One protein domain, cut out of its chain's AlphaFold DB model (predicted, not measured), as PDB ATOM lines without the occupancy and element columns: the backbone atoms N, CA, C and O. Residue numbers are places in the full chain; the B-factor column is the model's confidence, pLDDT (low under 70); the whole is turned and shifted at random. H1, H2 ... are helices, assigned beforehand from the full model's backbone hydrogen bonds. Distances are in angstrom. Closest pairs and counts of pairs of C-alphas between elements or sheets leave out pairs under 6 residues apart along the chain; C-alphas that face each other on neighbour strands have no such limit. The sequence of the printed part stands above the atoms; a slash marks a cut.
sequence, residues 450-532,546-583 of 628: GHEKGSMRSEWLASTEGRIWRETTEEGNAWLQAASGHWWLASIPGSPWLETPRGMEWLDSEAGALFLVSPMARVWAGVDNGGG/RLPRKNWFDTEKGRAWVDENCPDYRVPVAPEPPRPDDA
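What this domain is: This is residues 450 to 532 and 546 to 583 of the 628 residues of an uncharacterized protein of fungal sp. No.14919 (UniProt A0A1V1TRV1). The chain is wound in stacked, roughly four-sided turns of short helices: H1 to H4 make one turn, H5 to H8 the next, and H9 and H10 begin a third. After H10, residues 566 to 579 run back along the outside of the turns, past H8, to the small H11, which sits clear of the turns at the end where H1 lies. The printed part has 121 residues with 11 named helices, H1 to H11 in order, and no named strand; it is all helix, with 75 residues in helices. It is compact, with a radius of gyration of the C-alphas of 13.8 A and spans of 36 by 33 by 29 A.

How they stand to each other: H10, residues 556 to 565, and H9, residues 551 to 554, only just touch, only at the corner, with 3 pairs of C-alphas within 8 A; the closest C-alphas, of Phe 553 and Arg 559, are 5.3 A apart. H10 is close to but not clearly touching H7, residues 510 to 517, at a shallow tilt of 34 degrees, only just short of steep, the same way; their closest C-alphas, Leu 516 and Trp 561, are 7.9 A apart. H7 is likewise close to but not clearly touching H3, residues 474 to 480, at a shallow tilt of 10 degrees, the same way; their closest C-alphas, Leu 480 and Ala 511, are 7.9 A apart. H8, residues 519 to 526, touches H4, residues 483 to 489, at a shallow tilt of 9 degrees, the same way; their closest C-alphas, His 486 and Met 520, are 6.1 A apart. H5, residues 495 to 498, and H6, residues 501 to 507, touch only at the corner, the closest C-alphas being Trp 497 and Gly 503, 5.6 A. H2, residues 464 to 472, touches H3 only at the corner, the closest C-alphas being Arg 470 and Gly 476, 3.7 A. H1, residues 456 to 462, is close to but not clearly touching H2, the closest C-alphas being Trp 460 and Gly 466, 5.5 A. H11, residues 580 to 583, touches no helix. Every O i to N i+4 pair is within hydrogen-bond range in H1, H2, H3, H4, H6, H7, H8 and H10; H5, H9 and H11 are too short for such a pair.

Where its parts are: H1 begins at C-alpha 456, (-14.096, -54.371, 5.913). H10, 14.3 A long, begins at C-alpha 556, (-24.870, -21.561, 12.830). H2 is 11.9 A long and H8 11.4 A. H11 ends at C-alpha 583, (-10.052, -55.117, 24.127).

The domain as a whole: The two C-alphas farthest apart, of Glu 556 and Asp 581, are 40.3 A apart. Residues 533 to 545 are not printed; C-alphas 532 and 546 across this cut, between H8 and H9, are 13.6 A apart. The link from H10 to H11 is long, with 14 residues. The mean pLDDT of the printed part is 89.9, and residues 530 to 532, 580 and 583 are under 70.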
ATOM      1  N   GLY A 450     -12.478 -51.422  16.120       80.88
ATOM      2  CA  GLY A 450     -11.598 -51.548  14.943       80.88
ATOM      3  C   GLY A 450     -12.119 -50.911  13.637       80.88
ATOM      4  O   GLY A 450     -12.327 -51.579  12.620       80.88
ATOM      5  N   HIS A 451     -12.321 -49.594  13.648       78.62
ATOM      6  CA  HIS A 451     -12.842 -48.779  12.551       78.62
ATOM      7  C   HIS A 451     -11.756 -48.199  11.630       78.62
ATOM      8  O   HIS A 451     -12.012 -47.254  10.881       78.62
ATOM      9  N   GLU A 452     -10.563 -48.794  11.648       81.44
ATOM     10  CA  GLU A 452      -9.413 -48.428  10.819       81.44
ATOM     11  C   GLU A 452      -9.753 -48.301   9.319       81.44
ATOM     12  O   GLU A 452     -10.640 -48.973   8.783       81.44
ATOM     13  N   LYS A 453      -9.019 -47.432   8.612       79.69
ATOM     14  CA  LYS A 453      -9.171 -47.244   7.162       79.69
ATOM     15  C   LYS A 453      -8.805 -48.548   6.441       79.69
ATOM     16  O   LYS A 453      -7.670 -48.999   6.533       79.69
ATOM     17  N   GLY A 454      -9.759 -49.125   5.709       83.81
ATOM     18  CA  GLY A 454      -9.613 -50.432   5.058       83.81
ATOM     19  C   GLY A 454     -10.088 -51.623   5.903       83.81
ATOM     20  O   GLY A 454     -10.024 -52.760   5.437       83.81
ATOM     21  N   SER A 455     -10.609 -51.409   7.120       89.69
ATOM     22  CA  SER A 455     -11.344 -52.469   7.816       89.69
ATOM     23  C   SER A 455     -12.654 -52.738   7.068       89.69
ATOM     24  O   SER A 455     -13.429 -51.819   6.786       89.69
ATOM     25  N   MET A 456     -12.926 -54.005   6.730       87.25
ATOM     26  CA  MET A 456     -14.096 -54.371   5.913       87.25
ATOM     27  C   MET A 456     -15.429 -53.962   6.573       87.25
ATOM     28  O   MET A 456     -16.431 -53.762   5.886       87.25
ATOM     29  N   ARG A 457     -15.441 -53.803   7.907       91.62
ATOM     30  CA  ARG A 457     -16.542 -53.206   8.678       91.62
ATOM     31  C   ARG A 457     -16.746 -51.746   8.302       91.62
ATOM     32  O   ARG A 457     -17.848 -51.368   7.917       91.62
ATOM     33  N   SER A 458     -15.692 -50.938   8.398       92.50
ATOM     34  CA  SER A 458     -15.736 -49.519   8.053       92.50
ATOM     35  C   SER A 458     -16.055 -49.283   6.575       92.50
ATOM     36  O   SER A 458     -16.806 -48.359   6.270       92.50
ATOM     37  N   GLU A 459     -15.569 -50.136   5.668       91.94
ATOM     38  CA  GLU A 459     -15.938 -50.100   4.244       91.94
ATOM     39  C   GLU A 459     -17.402 -50.483   4.000       91.94
ATOM     40  O   GLU A 459     -18.099 -49.799   3.250       91.94
ATOM     41  N   TRP A 460     -17.909 -51.540   4.648       93.75
ATOM     42  CA  TRP A 460     -19.324 -51.906   4.542       93.75
ATOM     43  C   TRP A 460     -20.237 -50.814   5.105       93.75
ATOM     44  O   TRP A 460     -21.267 -50.509   4.511       93.75
ATOM     45  N   LEU A 461     -19.846 -50.178   6.213       94.94
ATOM     46  CA  LEU A 461     -20.558 -49.029   6.761       94.94
ATOM     47  C   LEU A 461     -20.522 -47.837   5.786       94.94
ATOM     48  O   LEU A 461     -21.561 -47.214   5.563       94.94
ATOM     49  N   ALA A 462     -19.383 -47.534   5.162       94.12
ATOM     50  CA  ALA A 462     -19.297 -46.491   4.138       94.12
ATOM     51  C   ALA A 462     -20.106 -46.815   2.862       94.12
ATOM     52  O   ALA A 462     -20.513 -45.897   2.149       94.12
ATOM     53  N   SER A 463     -20.383 -48.096   2.582       93.50
ATOM     54  CA  SER A 463     -21.160 -48.518   1.411       93.50
ATOM     55  C   SER A 463     -22.601 -47.999   1.434       93.50
ATOM     56  O   SER A 463     -23.189 -47.699   2.478       93.50
ATOM     57  N   THR A 464     -23.216 -47.967   0.251       91.75
ATOM     58  CA  THR A 464     -24.639 -47.673   0.062       91.75
ATOM     59  C   THR A 464     -25.547 -48.515   0.970       91.75
ATOM     60  O   THR A 464     -26.564 -48.022   1.450       91.75
ATOM     61  N   GLU A 465     -25.212 -49.780   1.233       89.88
ATOM     62  CA  GLU A 465     -26.025 -50.665   2.072       89.88
ATOM     63  C   GLU A 465     -25.780 -50.491   3.566       89.88
ATOM     64  O   GLU A 465     -26.744 -50.607   4.324       89.88
ATOM     65  N   GLY A 466     -24.555 -50.169   3.989       94.81
ATOM     66  CA  GLY A 466     -24.301 -49.709   5.354       94.81
ATOM     67  C   GLY A 466     -25.033 -48.401   5.643       94.81
ATOM     68  O   GLY A 466     -25.665 -48.270   6.692       94.81
ATOM     69  N   ARG A 467     -25.038 -47.472   4.675       94.62
ATOM     70  CA  ARG A 467     -25.816 -46.228   4.739       94.62
ATOM     71  C   ARG A 467     -27.313 -46.504   4.879       94.62
ATOM     72  O   ARG A 467     -27.908 -46.050   5.848       94.62
ATOM     73  N   ILE A 468     -27.903 -47.300   3.979       92.94
ATOM     74  CA  ILE A 468     -29.320 -47.697   4.069       92.94
ATOM     75  C   ILE A 468     -29.621 -48.355   5.423       92.94
ATOM     76  O   ILE A 468     -30.626 -48.022   6.039       92.94
ATOM     77  N   TRP A 469     -28.763 -49.257   5.912       95.50
ATOM     78  CA  TRP A 469     -28.975 -49.905   7.208       95.50
ATOM     79  C   TRP A 469     -29.012 -48.897   8.366       95.50
ATOM     80  O   TRP A 469     -29.989 -48.902   9.116       95.50
ATOM     81  N   ARG A 470     -28.020 -47.999   8.478       95.94
ATOM     82  CA  ARG A 470     -28.018 -46.927   9.494       95.94
ATOM     83  C   ARG A 470     -29.280 -46.080   9.433       95.94
ATOM     84  O   ARG A 470     -29.932 -45.840  10.438       95.94
ATOM     85  N   GLU A 471     -29.624 -45.653   8.227       94.19
ATOM     86  CA  GLU A 471     -30.628 -44.628   7.979       94.19
ATOM     87  C   GLU A 471     -32.082 -45.120   7.957       94.19
ATOM     88  O   GLU A 471     -32.999 -44.299   8.055       94.19
ATOM     89  N   THR A 472     -32.324 -46.424   7.784       93.75
ATOM     90  CA  THR A 472     -33.681 -46.995   7.698       93.75
ATOM     91  C   THR A 472     -33.956 -48.091   8.725       93.75
ATOM     92  O   THR A 472     -34.928 -48.830   8.563       93.75
ATOM     93  N   THR A 473     -33.113 -48.252   9.750       95.12
ATOM     94  CA  THR A 473     -33.365 -49.192  10.853       95.12
ATOM     95  C   THR A 473     -33.162 -48.527  12.209       95.12
ATOM     96  O   THR A 473     -32.317 -47.645  12.368       95.12
ATOM     97  N   GLU A 474     -33.943 -48.948  13.201       95.38
ATOM     98  CA  GLU A 474     -33.797 -48.481  14.583       95.38
ATOM     99  C   GLU A 474     -32.453 -48.937  15.164       95.38
ATOM    100  O   GLU A 474     -31.771 -48.157  15.819       95.38
ATOM    101  N   GLU A 475     -32.006 -50.154  14.827       94.44
ATOM    102  CA  GLU A 475     -30.704 -50.675  15.262       94.44
ATOM    103  C   GLU A 475     -29.531 -49.888  14.669       94.44
ATOM    104  O   GLU A 475     -28.523 -49.684  15.336       94.44
ATOM    105  N   GLY A 476     -29.667 -49.418  13.428       95.81
ATOM    106  CA  GLY A 476     -28.677 -48.583  12.760       95.81
ATOM    107  C   GLY A 476     -28.531 -47.191  13.384       95.81
ATOM    108  O   GLY A 476     -27.413 -46.697  13.530       95.81
ATOM    109  N   ASN A 477     -29.645 -46.589  13.813       95.38
ATOM    110  CA  ASN A 477     -29.649 -45.314  14.534       95.38
ATOM    111  C   ASN A 477     -29.189 -45.462  15.996       95.38
ATOM    112  O   ASN A 477     -28.484 -44.591  16.500       95.38
ATOM    113  N   ALA A 478     -29.539 -46.566  16.664       95.94
ATOM    114  CA  ALA A 478     -29.055 -46.880  18.008       95.94
ATOM    115  C   ALA A 478     -27.546 -47.177  18.013       95.94
ATOM    116  O   ALA A 478     -26.824 -46.704  18.886       95.94
ATOM    117  N   TRP A 479     -27.040 -47.887  17.001       96.56
ATOM    118  CA  TRP A 479     -25.605 -48.104  16.827       96.56
ATOM    119  C   TRP A 479     -24.840 -46.796  16.588       96.56
ATOM    120  O   TRP A 479     -23.760 -46.619  17.142       96.56
ATOM    121  N   LEU A 480     -25.410 -45.847  15.832       97.00
ATOM    122  CA  LEU A 480     -24.818 -44.514  15.651       97.00
ATOM    123  C   LEU A 480     -24.649 -43.735  16.967       97.00
ATOM    124  O   LEU A 480     -23.765 -42.893  17.036       97.00
ATOM    125  N   GLN A 481     -25.459 -44.023  17.994       96.19
ATOM    126  CA  GLN A 481     -25.355 -43.444  19.346       96.19
ATOM    127  C   GLN A 481     -24.382 -44.212  20.261       96.19
ATOM    128  O   GLN A 481     -24.052 -43.748  21.354       96.19
ATOM    129  N   ALA A 482     -23.942 -45.407  19.855       95.69
ATOM    130  CA  ALA A 482     -22.998 -46.214  20.615       95.69
ATOM    131  C   ALA A 482     -21.559 -45.703  20.435       95.69
ATOM    132  O   ALA A 482     -21.214 -45.057  19.445       95.69
ATOM    133  N   ALA A 483     -20.675 -46.050  21.377       94.69
ATOM    134  CA  ALA A 483     -19.281 -45.606  21.348       94.69
ATOM    135  C   ALA A 483     -18.531 -46.041  20.071       94.69
ATOM    136  O   ALA A 483     -17.719 -45.271  19.560       94.69
ATOM    137  N   SER A 484     -18.817 -47.228  19.526       93.88
ATOM    138  CA  SER A 484     -18.262 -47.682  18.242       93.88
ATOM    139  C   SER A 484     -18.825 -46.898  17.051       93.88
ATOM    140  O   SER A 484     -18.058 -46.502  16.177       93.88
ATOM    141  N   GLY A 485     -20.120 -46.560  17.063       96.25
ATOM    142  CA  GLY A 485     -20.726 -45.621  16.116       96.25
ATOM    143  C   GLY A 485     -20.008 -44.273  16.104       96.25
ATOM    144  O   GLY A 485     -19.557 -43.826  15.052       96.25
ATOM    145  N   HIS A 486     -19.793 -43.674  17.278       96.56
ATOM    146  CA  HIS A 486     -19.018 -42.437  17.425       96.56
ATOM    147  C   HIS A 486     -17.570 -42.575  16.910       96.56
ATOM    148  O   HIS A 486     -17.071 -41.665  16.248       96.56
ATOM    149  N   TRP A 487     -16.897 -43.707  17.151       95.19
ATOM    150  CA  TRP A 487     -15.557 -43.970  16.601       95.19
ATOM    151  C   TRP A 487     -15.549 -44.135  15.078       95.19
ATOM    152  O   TRP A 487     -14.636 -43.637  14.421       95.19
ATOM    153  N   TRP A 488     -16.569 -44.766  14.491       96.06
ATOM    154  CA  TRP A 488     -16.711 -44.834  13.037       96.06
ATOM    155  C   TRP A 488     -16.979 -43.456  12.426       96.06
ATOM    156  O   TRP A 488     -16.323 -43.095  11.453       96.06
ATOM    157  N   LEU A 489     -17.873 -42.655  13.010       96.69
ATOM    158  CA  LEU A 489     -18.144 -41.277  12.582       96.69
ATOM    159  C   LEU A 489     -16.892 -40.387  12.625       96.69
ATOM    160  O   LEU A 489     -16.683 -39.552  11.745       96.69
ATOM    161  N   ALA A 490     -16.032 -40.611  13.618       95.19
ATOM    162  CA  ALA A 490     -14.724 -39.982  13.745       95.19
ATOM    163  C   ALA A 490     -13.632 -40.566  12.832       95.19
ATOM    164  O   ALA A 490     -12.540 -40.007  12.762       95.19
ATOM    165  N   SER A 491     -13.893 -41.670  12.130       93.19
ATOM    166  CA  SER A 491     -12.942 -42.290  11.206       93.19
ATOM    167  C   SER A 491     -13.038 -41.690   9.796       93.19
ATOM    168  O   SER A 491     -14.088 -41.199   9.381       93.19
ATOM    169  N   ILE A 492     -11.957 -41.794   9.017       91.94
ATOM    170  CA  ILE A 492     -11.906 -41.385   7.598       91.94
ATOM    171  C   ILE A 492     -13.100 -41.917   6.766       91.94
ATOM    172  O   ILE A 492     -13.681 -41.128   6.028       91.94
ATOM    173  N   PRO A 493     -13.511 -43.201   6.849       92.75
ATOM    174  CA  PRO A 493     -14.673 -43.699   6.098       92.75
ATOM    175  C   PRO A 493     -16.053 -43.279   6.643       92.75
ATOM    176  O   PRO A 493     -17.034 -43.421   5.914       92.75
ATOM    177  N   GLY A 494     -16.162 -42.784   7.882       95.06
ATOM    178  CA  GLY A 494     -17.439 -42.318   8.448       95.06
ATOM    179  C   GLY A 494     -17.635 -40.803   8.429       95.06
ATOM    180  O   GLY A 494     -18.762 -40.343   8.251       95.06
ATOM    181  N   SER A 495     -16.556 -40.022   8.513       95.06
ATOM    182  CA  SER A 495     -16.616 -38.555   8.503       95.06
ATOM    183  C   SER A 495     -17.350 -37.968   7.276       95.06
ATOM    184  O   SER A 495     -18.170 -37.072   7.480       95.06
ATOM    185  N   PRO A 496     -17.205 -38.499   6.040       95.00
ATOM    186  CA  PRO A 496     -17.984 -38.052   4.880       95.00
ATOM    187  C   PRO A 496     -19.499 -38.282   4.982       95.00
ATOM    188  O   PRO A 496     -20.255 -37.599   4.295       95.00
ATOM    189  N   TRP A 497     -19.979 -39.214   5.819       96.06
ATOM    190  CA  TRP A 497     -21.424 -39.388   6.023       96.06
ATOM    191  C   TRP A 497     -22.027 -38.208   6.796       96.06
ATOM    192  O   TRP A 497     -23.144 -37.796   6.485       96.06
ATOM    193  N   LEU A 498     -21.273 -37.610   7.726       96.75
ATOM    194  CA  LEU A 498     -21.692 -36.417   8.473       96.75
ATOM    195  C   LEU A 498     -21.811 -35.161   7.591       96.75
ATOM    196  O   LEU A 498     -22.590 -34.271   7.913       96.75
ATOM    197  N   GLU A 499     -21.133 -35.129   6.439       94.56
ATOM    198  CA  GLU A 499     -21.267 -34.061   5.433       94.56
ATOM    199  C   GLU A 499     -22.515 -34.195   4.544       94.56
ATOM    200  O   GLU A 499     -22.826 -33.284   3.770       94.56
ATOM    201  N   THR A 500     -23.223 -35.329   4.605       94.94
ATOM    202  CA  THR A 500     -24.482 -35.512   3.868       94.94
ATOM    203  C   THR A 500     -25.620 -34.749   4.556       94.94
ATOM    204  O   THR A 500     -25.567 -34.560   5.771       94.94
ATOM    205  N   PRO A 501     -26.703 -34.373   3.846       95.69
ATOM    206  CA  PRO A 501     -27.868 -33.741   4.474       95.69
ATOM    207  C   PRO A 501     -28.408 -34.535   5.672       95.69
ATOM    208  O   PRO A 501     -28.686 -33.956   6.714       95.69
ATOM    209  N   ARG A 502     -28.442 -35.871   5.562       95.19
ATOM    210  CA  ARG A 502     -28.876 -36.782   6.632       95.19
ATOM    211  C   ARG A 502     -27.908 -36.818   7.821       95.19
ATOM    212  O   ARG A 502     -28.336 -36.954   8.962       95.19
ATOM    213  N   GLY A 503     -26.608 -36.702   7.555       96.50
ATOM    214  CA  GLY A 503     -25.572 -36.583   8.579       96.50
ATOM    215  C   GLY A 503     -25.663 -35.263   9.344       96.50
ATOM    216  O   GLY A 503     -25.565 -35.262  10.567       96.50
ATOM    217  N   MET A 504     -25.949 -34.162   8.646       96.50
ATOM    218  CA  MET A 504     -26.187 -32.852   9.260       96.50
ATOM    219  C   MET A 504     -27.501 -32.818  10.058       96.50
ATOM    220  O   MET A 504     -27.497 -32.354  11.193       96.50
ATOM    221  N   GLU A 505     -28.596 -33.386   9.537       96.56
ATOM    222  CA  GLU A 505     -29.843 -33.615  10.294       96.56
ATOM    223  C   GLU A 505     -29.602 -34.443  11.569       96.56
ATOM    224  O   GLU A 505     -30.202 -34.178  12.611       96.56
ATOM    225  N   TRP A 506     -28.710 -35.436  11.502       97.50
ATOM    226  CA  TRP A 506     -28.338 -36.256  12.651       97.50
ATOM    227  C   TRP A 506     -27.478 -35.488  13.666       97.50
ATOM    228  O   TRP A 506     -27.775 -35.571  14.856       97.50
ATOM    229  N   LEU A 507     -26.489 -34.692  13.229       97.69
ATOM    230  CA  LEU A 507     -25.704 -33.791  14.098       97.69
ATOM    231  C   LEU A 507     -26.588 -32.783  14.840       97.69
ATOM    232  O   LEU A 507     -26.333 -32.460  15.997       97.69
ATOM    233  N   ASP A 508     -27.656 -32.336  14.186       96.56
ATOM    234  CA  ASP A 508     -28.631 -31.397  14.728       96.56
ATOM    235  C   ASP A 508     -29.631 -32.019  15.726       96.56
ATOM    236  O   ASP A 508     -30.392 -31.272  16.350       96.56
ATOM    237  N   SER A 509     -29.622 -33.350  15.887       96.88
ATOM    238  CA  SER A 509     -30.465 -34.117  16.817       96.88
ATOM    239  C   SER A 509     -29.814 -34.321  18.197       96.88
ATOM    240  O   SER A 509     -28.630 -34.062  18.387       96.88
ATOM    241  N   GLU A 510     -30.564 -34.853  19.169       97.12
ATOM    242  CA  GLU A 510     -30.039 -35.195  20.506       97.12
ATOM    243  C   GLU A 510     -28.876 -36.207  20.448       97.12
ATOM    244  O   GLU A 510     -27.883 -36.056  21.159       97.12
ATOM    245  N   ALA A 511     -28.943 -37.186  19.537       96.19
ATOM    246  CA  ALA A 511     -27.852 -38.127  19.276       96.19
ATOM    247  C   ALA A 511     -26.588 -37.412  18.761       96.19
ATOM    248  O   ALA A 511     -25.481 -37.666  19.235       96.19
ATOM    249  N   GLY A 512     -26.775 -36.472  17.832       97.44
ATOM    250  CA  GLY A 512     -25.716 -35.623  17.303       97.44
ATOM    251  C   GLY A 512     -25.084 -34.731  18.364       97.44
ATOM    252  O   GLY A 512     -23.862 -34.659  18.449       97.44
ATOM    253  N   ALA A 513     -25.891 -34.127  19.238       96.88
ATOM    254  CA  ALA A 513     -25.413 -33.328  20.361       96.88
ATOM    255  C   ALA A 513     -24.553 -34.154  21.340       96.88
ATOM    256  O   ALA A 513     -23.489 -33.698  21.760       96.88
ATOM    257  N   LEU A 514     -24.953 -35.394  21.652       96.94
ATOM    258  CA  LEU A 514     -24.152 -36.310  22.475       96.94
ATOM    259  C   LEU A 514     -22.818 -36.684  21.805       96.94
ATOM    260  O   LEU A 514     -21.787 -36.738  22.480       96.94
ATOM    261  N   PHE A 515     -22.804 -36.888  20.484       97.19
ATOM    262  CA  PHE A 515     -21.565 -37.065  19.723       97.19
ATOM    263  C   PHE A 515     -20.690 -35.805  19.740       97.19
ATOM    264  O   PHE A 515     -19.495 -35.916  20.009       97.19
ATOM    265  N   LEU A 516     -21.268 -34.621  19.532       96.88
ATOM    266  CA  LEU A 516     -20.575 -33.327  19.498       96.88
ATOM    267  C   LEU A 516     -19.922 -32.950  20.837       96.88
ATOM    268  O   LEU A 516     -18.865 -32.322  20.843       96.88
ATOM    269  N   VAL A 517     -20.500 -33.367  21.966       95.56
ATOM    270  CA  VAL A 517     -19.884 -33.234  23.301       95.56
ATOM    271  C   VAL A 517     -18.822 -34.321  23.557       95.56
ATOM    272  O   VAL A 517     -17.945 -34.154  24.407       95.56
ATOM    273  N   SER A 518     -18.856 -35.436  22.821       95.19
ATOM    274  CA  SER A 518     -17.898 -36.531  22.995       95.19
ATOM    275  C   SER A 518     -16.490 -36.181  22.477       95.19
ATOM    276  O   SER A 518     -16.339 -35.423  21.514       95.19
ATOM    277  N   PRO A 519     -15.429 -36.801  23.028       94.00
ATOM    278  CA  PRO A 519     -14.073 -36.656  22.498       94.00
ATOM    279  C   PRO A 519     -13.939 -37.027  21.010       94.00
ATOM    280  O   PRO A 519     -13.080 -36.479  20.322       94.00
ATOM    281  N   MET A 520     -14.802 -37.912  20.496       94.62
ATOM    282  CA  MET A 520     -14.793 -38.373  19.106       94.62
ATOM    283  C   MET A 520     -15.150 -37.256  18.112       94.62
ATOM    284  O   MET A 520     -14.581 -37.227  17.022       94.62
ATOM    285  N   ALA A 521     -15.985 -36.276  18.477       95.50
ATOM    286  CA  ALA A 521     -16.255 -35.130  17.601       95.50
ATOM    287  C   ALA A 521     -15.022 -34.232  17.394       95.50
ATOM    288  O   ALA A 521     -14.846 -33.653  16.324       95.50
ATOM    289  N   ARG A 522     -14.109 -34.175  18.373       92.38
ATOM    290  CA  ARG A 522     -12.820 -33.472  18.227       92.38
ATOM    291  C   ARG A 522     -11.878 -34.225  17.285       92.38
ATOM    292  O   ARG A 522     -11.171 -33.591  16.509       92.38
ATOM    293  N   VAL A 523     -11.926 -35.559  17.278       91.81
ATOM    294  CA  VAL A 523     -11.232 -36.386  16.272       91.81
ATOM    295  C   VAL A 523     -11.816 -36.132  14.877       91.81
ATOM    296  O   VAL A 523     -11.074 -35.791  13.960       91.81
ATOM    297  N   TRP A 524     -13.145 -36.207  14.733       94.25
ATOM    298  CA  TRP A 524     -13.875 -35.929  13.488       94.25
ATOM    299  C   TRP A 524     -13.552 -34.550  12.895       94.25
ATOM    300  O   TRP A 524     -13.291 -34.439  11.694       94.25
ATOM    301  N   ALA A 525     -13.504 -33.515  13.739       93.31
ATOM    302  CA  ALA A 525     -13.131 -32.159  13.350       93.31
ATOM    303  C   ALA A 525     -11.694 -32.061  12.806       93.31
ATOM    304  O   ALA A 525     -11.419 -31.196  11.981       93.31
ATOM    305  N   GLY A 526     -10.785 -32.944  13.235       90.56
ATOM    306  CA  GLY A 526      -9.406 -33.015  12.743       90.56
ATOM    307  C   GLY A 526      -9.169 -33.935  11.550       90.56
ATOM    308  O   GLY A 526      -8.123 -33.820  10.913       90.56
ATOM    309  N   VAL A 527     -10.111 -34.819  11.215       88.38
ATOM    310  CA  VAL A 527     -10.017 -35.648  10.007       88.38
ATOM    311  C   VAL A 527     -10.187 -34.758   8.781       88.38
ATOM    312  O   VAL A 527     -11.270 -34.237   8.526       88.38
ATOM    313  N   ASP A 528      -9.129 -34.602   7.990       84.50
ATOM    314  CA  ASP A 528      -9.262 -34.076   6.633       84.50
ATOM    315  C   ASP A 528     -10.015 -35.116   5.781       84.50
ATOM    316  O   ASP A 528      -9.644 -36.292   5.756       84.50
ATOM    317  N   ASN A 529     -11.094 -34.701   5.108       77.88
ATOM    318  CA  ASN A 529     -11.904 -35.600   4.277       77.88
ATOM    319  C   ASN A 529     -11.200 -35.975   2.956       77.88
ATOM    320  O   ASN A 529     -11.744 -36.767   2.191       77.88
ATOM    321  N   GLY A 530     -10.003 -35.436   2.681       63.88
ATOM    322  CA  GLY A 530      -9.155 -35.872   1.565       63.88
ATOM    323  C   GLY A 530      -9.658 -35.446   0.183       63.88
ATOM    324  O   GLY A 530      -9.261 -36.033  -0.816       63.88
ATOM    325  N   GLY A 531     -10.543 -34.445   0.130       59.47
ATOM    326  CA  GLY A 531     -11.052 -33.852  -1.113       59.47
ATOM    327  C   GLY A 531     -10.186 -32.721  -1.681       59.47
ATOM    328  O   GLY A 531     -10.558 -32.136  -2.693       59.47
ATOM    329  N   GLY A 532      -9.073 -32.379  -1.024       57.06
ATOM    330  CA  GLY A 532      -8.037 -31.511  -1.584       57.06
ATOM    331  C   GLY A 532      -6.926 -32.361  -2.193       57.06
ATOM    332  O   GLY A 532      -6.418 -33.256  -1.518       57.06
ATOM    333  N   ARG A 546      -5.249 -24.677  10.232       71.56
ATOM    334  CA  ARG A 546      -6.664 -24.409   9.929       71.56
ATOM    335  C   ARG A 546      -7.466 -25.711   9.998       71.56
ATOM    336  O   ARG A 546      -7.043 -26.712   9.417       71.56
ATOM    337  N   LEU A 547      -8.615 -25.671  10.675       79.38
ATOM    338  CA  LEU A 547      -9.626 -26.731  10.646       79.38
ATOM    339  C   LEU A 547      -9.931 -27.158   9.192       79.38
ATOM    340  O   LEU A 547     -10.092 -26.284   8.331       79.38
ATOM    341  N   PRO A 548     -10.034 -28.469   8.904       83.75
ATOM    342  CA  PRO A 548     -10.659 -28.967   7.686       83.75
ATOM    343  C   PRO A 548     -12.024 -28.311   7.459       83.75
ATOM    344  O   PRO A 548     -12.812 -28.158   8.393       83.75
ATOM    345  N   ARG A 549     -12.331 -27.950   6.209       86.31
ATOM    346  CA  ARG A 549     -13.676 -27.484   5.854       86.31
ATOM    347  C   ARG A 549     -14.652 -28.659   5.924       86.31
ATOM    348  O   ARG A 549     -14.517 -29.619   5.168       86.31
ATOM    349  N   LYS A 550     -15.612 -28.554   6.840       92.31
ATOM    350  CA  LYS A 550     -16.786 -29.421   6.980       92.31
ATOM    351  C   LYS A 550     -18.004 -28.553   6.672       92.31
ATOM    352  O   LYS A 550     -18.108 -27.464   7.232       92.31
ATOM    353  N   ASN A 551     -18.924 -29.021   5.837       93.88
ATOM    354  CA  ASN A 551     -20.135 -28.286   5.462       93.88
ATOM    355  C   ASN A 551     -20.977 -27.937   6.699       93.88
ATOM    356  O   ASN A 551     -21.584 -26.870   6.770       93.88
ATOM    357  N   TRP A 552     -20.968 -28.809   7.715       95.19
ATOM    358  CA  TRP A 552     -21.667 -28.545   8.971       95.19
ATOM    359  C   TRP A 552     -21.071 -27.358   9.752       95.19
ATOM    360  O   TRP A 552     -21.833 -26.628  10.382       95.19
ATOM    361  N   PHE A 553     -19.762 -27.079   9.664       94.69
ATOM    362  CA  PHE A 553     -19.151 -25.894  10.298       94.69
ATOM    363  C   PHE A 553     -19.600 -24.569   9.659       94.69
ATOM    364  O   PHE A 553     -19.546 -23.534  10.318       94.69
ATOM    365  N   ASP A 554     -20.113 -24.590   8.426       93.69
ATOM    366  CA  ASP A 554     -20.727 -23.418   7.788       93.69
ATOM    367  C   ASP A 554     -22.190 -23.184   8.246       93.69
ATOM    368  O   ASP A 554     -22.803 -22.167   7.898       93.69
ATOM    369  N   THR A 555     -22.749 -24.048   9.105       95.56
ATOM    370  CA  THR A 555     -24.021 -23.797   9.813       95.56
ATOM    371  C   THR A 555     -23.825 -22.904  11.048       95.56
ATOM    372  O   THR A 555     -22.710 -22.688  11.524       95.56
ATOM    373  N   GLU A 556     -24.916 -22.367  11.599       96.94
ATOM    374  CA  GLU A 556     -24.870 -21.561  12.830       96.94
ATOM    375  C   GLU A 556     -24.457 -22.389  14.058       96.94
ATOM    376  O   GLU A 556     -23.565 -21.978  14.800       96.94
ATOM    377  N   LYS A 557     -25.027 -23.594  14.214       96.50
ATOM    378  CA  LYS A 557     -24.636 -24.561  15.253       96.50
ATOM    379  C   LYS A 557     -23.177 -24.991  15.108       96.50
ATOM    380  O   LYS A 557     -22.463 -25.068  16.104       96.50
ATOM    381  N   GLY A 558     -22.727 -25.227  13.874       95.62
ATOM    382  CA  GLY A 558     -21.356 -25.629  13.583       95.62
ATOM    383  C   GLY A 558     -20.324 -24.567  13.938       95.62
ATOM    384  O   GLY A 558     -19.329 -24.897  14.579       95.62
ATOM    385  N   ARG A 559     -20.584 -23.291  13.614       95.19
ATOM    386  CA  ARG A 559     -19.749 -22.173  14.088       95.19
ATOM    387  C   ARG A 559     -19.705 -22.104  15.609       95.19
ATOM    388  O   ARG A 559     -18.617 -22.121  16.165       95.19
ATOM    389  N   ALA A 560     -20.863 -22.118  16.274       95.81
ATOM    390  CA  ALA A 560     -20.924 -22.058  17.735       95.81
ATOM    391  C   ALA A 560     -20.144 -23.208  18.403       95.81
ATOM    392  O   ALA A 560     -19.407 -22.980  19.362       95.81
ATOM    393  N   TRP A 561     -20.237 -24.430  17.863       95.94
ATOM    394  CA  TRP A 561     -19.457 -25.572  18.346       95.94
ATOM    395  C   TRP A 561     -17.949 -25.396  18.119       95.94
ATOM    396  O   TRP A 561     -17.164 -25.731  19.006       95.94
ATOM    397  N   VAL A 562     -17.535 -24.863  16.960       94.12
ATOM    398  CA  VAL A 562     -16.126 -24.560  16.652       94.12
ATOM    399  C   VAL A 562     -15.577 -23.480  17.586       94.12
ATOM    400  O   VAL A 562     -14.498 -23.677  18.143       94.12
ATOM    401  N   ASP A 563     -16.315 -22.393  17.809       93.19
ATOM    402  CA  ASP A 563     -15.913 -21.302  18.704       93.19
ATOM    403  C   ASP A 563     -15.769 -21.789  20.164       93.19
ATOM    404  O   ASP A 563     -14.846 -21.377  20.868       93.19
ATOM    405  N   GLU A 564     -16.628 -22.712  20.614       94.56
ATOM    406  CA  GLU A 564     -16.562 -23.316  21.954       94.56
ATOM    407  C   GLU A 564     -15.445 -24.372  22.096       94.56
ATOM    408  O   GLU A 564     -14.729 -24.398  23.100       94.56
ATOM    409  N   ASN A 565     -15.283 -25.269  21.114       92.75
ATOM    410  CA  ASN A 565     -14.423 -26.457  21.239       92.75
ATOM    411  C   ASN A 565     -13.040 -26.320  20.584       92.75
ATOM    412  O   ASN A 565     -12.152 -27.124  20.880       92.75
ATOM    413  N   CYS A 566     -12.843 -25.329  19.715       89.88
ATOM    414  CA  CYS A 566     -11.597 -25.066  18.991       89.88
ATOM    415  C   CYS A 566     -11.197 -23.570  19.069       89.88
ATOM    416  O   CYS A 566     -11.002 -22.952  18.023       89.88
ATOM    417  N   PRO A 567     -11.020 -22.970  20.267       82.81
ATOM    418  CA  PRO A 567     -10.885 -21.513  20.443       82.81
ATOM    419  C   PRO A 567      -9.677 -20.852  19.741       82.81
ATOM    420  O   PRO A 567      -9.701 -19.652  19.488       82.81
ATOM    421  N   ASP A 568      -8.640 -21.617  19.380       85.31
ATOM    422  CA  ASP A 568      -7.492 -21.154  18.570       85.31
ATOM    423  C   ASP A 568      -7.629 -21.504  17.064       85.31
ATOM    424  O   ASP A 568      -6.641 -21.492  16.327       85.31
ATOM    425  N   TYR A 569      -8.805 -21.963  16.613       80.94
ATOM    426  CA  TYR A 569      -9.025 -22.740  15.373       80.94
ATOM    427  C   TYR A 569      -8.194 -24.035  15.284       80.94
ATOM    428  O   TYR A 569      -8.177 -24.718  14.260       80.94
ATOM    429  N   ARG A 570      -7.523 -24.405  16.380       80.94
ATOM    430  CA  ARG A 570      -6.734 -25.626  16.519       80.94
ATOM    431  C   ARG A 570      -7.621 -26.732  17.058       80.94
ATOM    432  O   ARG A 570      -8.116 -26.635  18.178       80.94
ATOM    433  N   VAL A 571      -7.728 -27.809  16.289       76.75
ATOM    434  CA  VAL A 571      -8.299 -29.073  16.757       76.75
ATOM    435  C   VAL A 571      -7.560 -29.504  18.038       76.75
ATOM    436  O   VAL A 571      -6.322 -29.574  18.015       76.75
ATOM    437  N   PRO A 572      -8.265 -29.795  19.146       73.06
ATOM    438  CA  PRO A 572      -7.668 -30.435  20.312       73.06
ATOM    439  C   PRO A 572      -7.000 -31.757  19.920       73.06
ATOM    440  O   PRO A 572      -7.445 -32.428  18.991       73.06
ATOM    441  N   VAL A 573      -5.939 -32.163  20.626       76.38
ATOM    442  CA  VAL A 573      -5.304 -33.462  20.353       76.38
ATOM    443  C   VAL A 573      -6.343 -34.564  20.551       76.38
ATOM    444  O   VAL A 573      -6.932 -34.681  21.627       76.38
ATOM    445  N   ALA A 574      -6.578 -35.337  19.490       73.00
ATOM    446  CA  ALA A 574      -7.454 -36.496  19.508       73.00
ATOM    447  C   ALA A 574      -7.061 -37.440  20.660       73.00
ATOM    448  O   ALA A 574      -5.865 -37.711  20.811       73.00
ATOM    449  N   PRO A 575      -8.009 -37.977  21.454       77.81
ATOM    450  CA  PRO A 575      -7.708 -39.173  22.232       77.81
ATOM    451  C   PRO A 575      -7.204 -40.266  21.283       77.81
ATOM    452  O   PRO A 575      -7.738 -40.425  20.181       77.81
ATOM    453  N   GLU A 576      -6.198 -41.031  21.706       79.06
ATOM    454  CA  GLU A 576      -5.868 -42.259  20.986       79.06
ATOM    455  C   GLU A 576      -7.104 -43.178  20.967       79.06
ATOM    456  O   GLU A 576      -7.808 -43.271  21.982       79.06
ATOM    457  N   PRO A 577      -7.393 -43.862  19.844       71.94
ATOM    458  CA  PRO A 577      -8.355 -44.952  19.841       71.94
ATOM    459  C   PRO A 577      -7.978 -45.999  20.902       71.94
ATOM    460  O   PRO A 577      -6.782 -46.256  21.079       71.94
ATOM    461  N   PRO A 578      -8.955 -46.637  21.576       75.00
ATOM    462  CA  PRO A 578      -8.700 -47.817  22.398       75.00
ATOM    463  C   PRO A 578      -7.894 -48.823  21.581       75.00
ATOM    464  O   PRO A 578      -8.287 -49.159  20.459       75.00
ATOM    465  N   ARG A 579      -6.741 -49.255  22.091       79.50
ATOM    466  CA  ARG A 579      -5.848 -50.104  21.304       79.50
ATOM    467  C   ARG A 579      -6.478 -51.500  21.217       79.50
ATOM    468  O   ARG A 579      -7.094 -51.934  22.190       79.50
ATOM    469  N   PRO A 580      -6.329 -52.244  20.104       68.44
ATOM    470  CA  PRO A 580      -6.879 -53.600  20.003       68.44
ATOM    471  C   PRO A 580      -6.430 -54.524  21.148       68.44
ATOM    472  O   PRO A 580      -7.193 -55.381  21.590       68.44
ATOM    473  N   ASP A 581      -5.225 -54.292  21.680       75.12
ATOM    474  CA  ASP A 581      -4.671 -54.982  22.850       75.12
ATOM    475  C   ASP A 581      -5.502 -54.764  24.135       75.12
ATOM    476  O   ASP A 581      -5.624 -55.681  24.950       75.12
ATOM    477  N   ASP A 582      -6.119 -53.586  24.305       73.19
ATOM    478  CA  ASP A 582      -6.950 -53.231  25.467       73.19
ATOM    479  C   ASP A 582      -8.298 -53.982  25.468       73.19
ATOM    480  O   ASP A 582      -8.905 -54.181  26.522       73.19
ATOM    481  N   ALA A 583      -8.775 -54.416  24.293       61.84
ATOM    482  CA  ALA A 583     -10.052 -55.117  24.127       61.84
ATOM    483  C   ALA A 583      -9.989 -56.616  24.494       61.84
ATOM    484  O   ALA A 583     -11.024 -57.244  24.725       61.84
TER     485      ALA A 583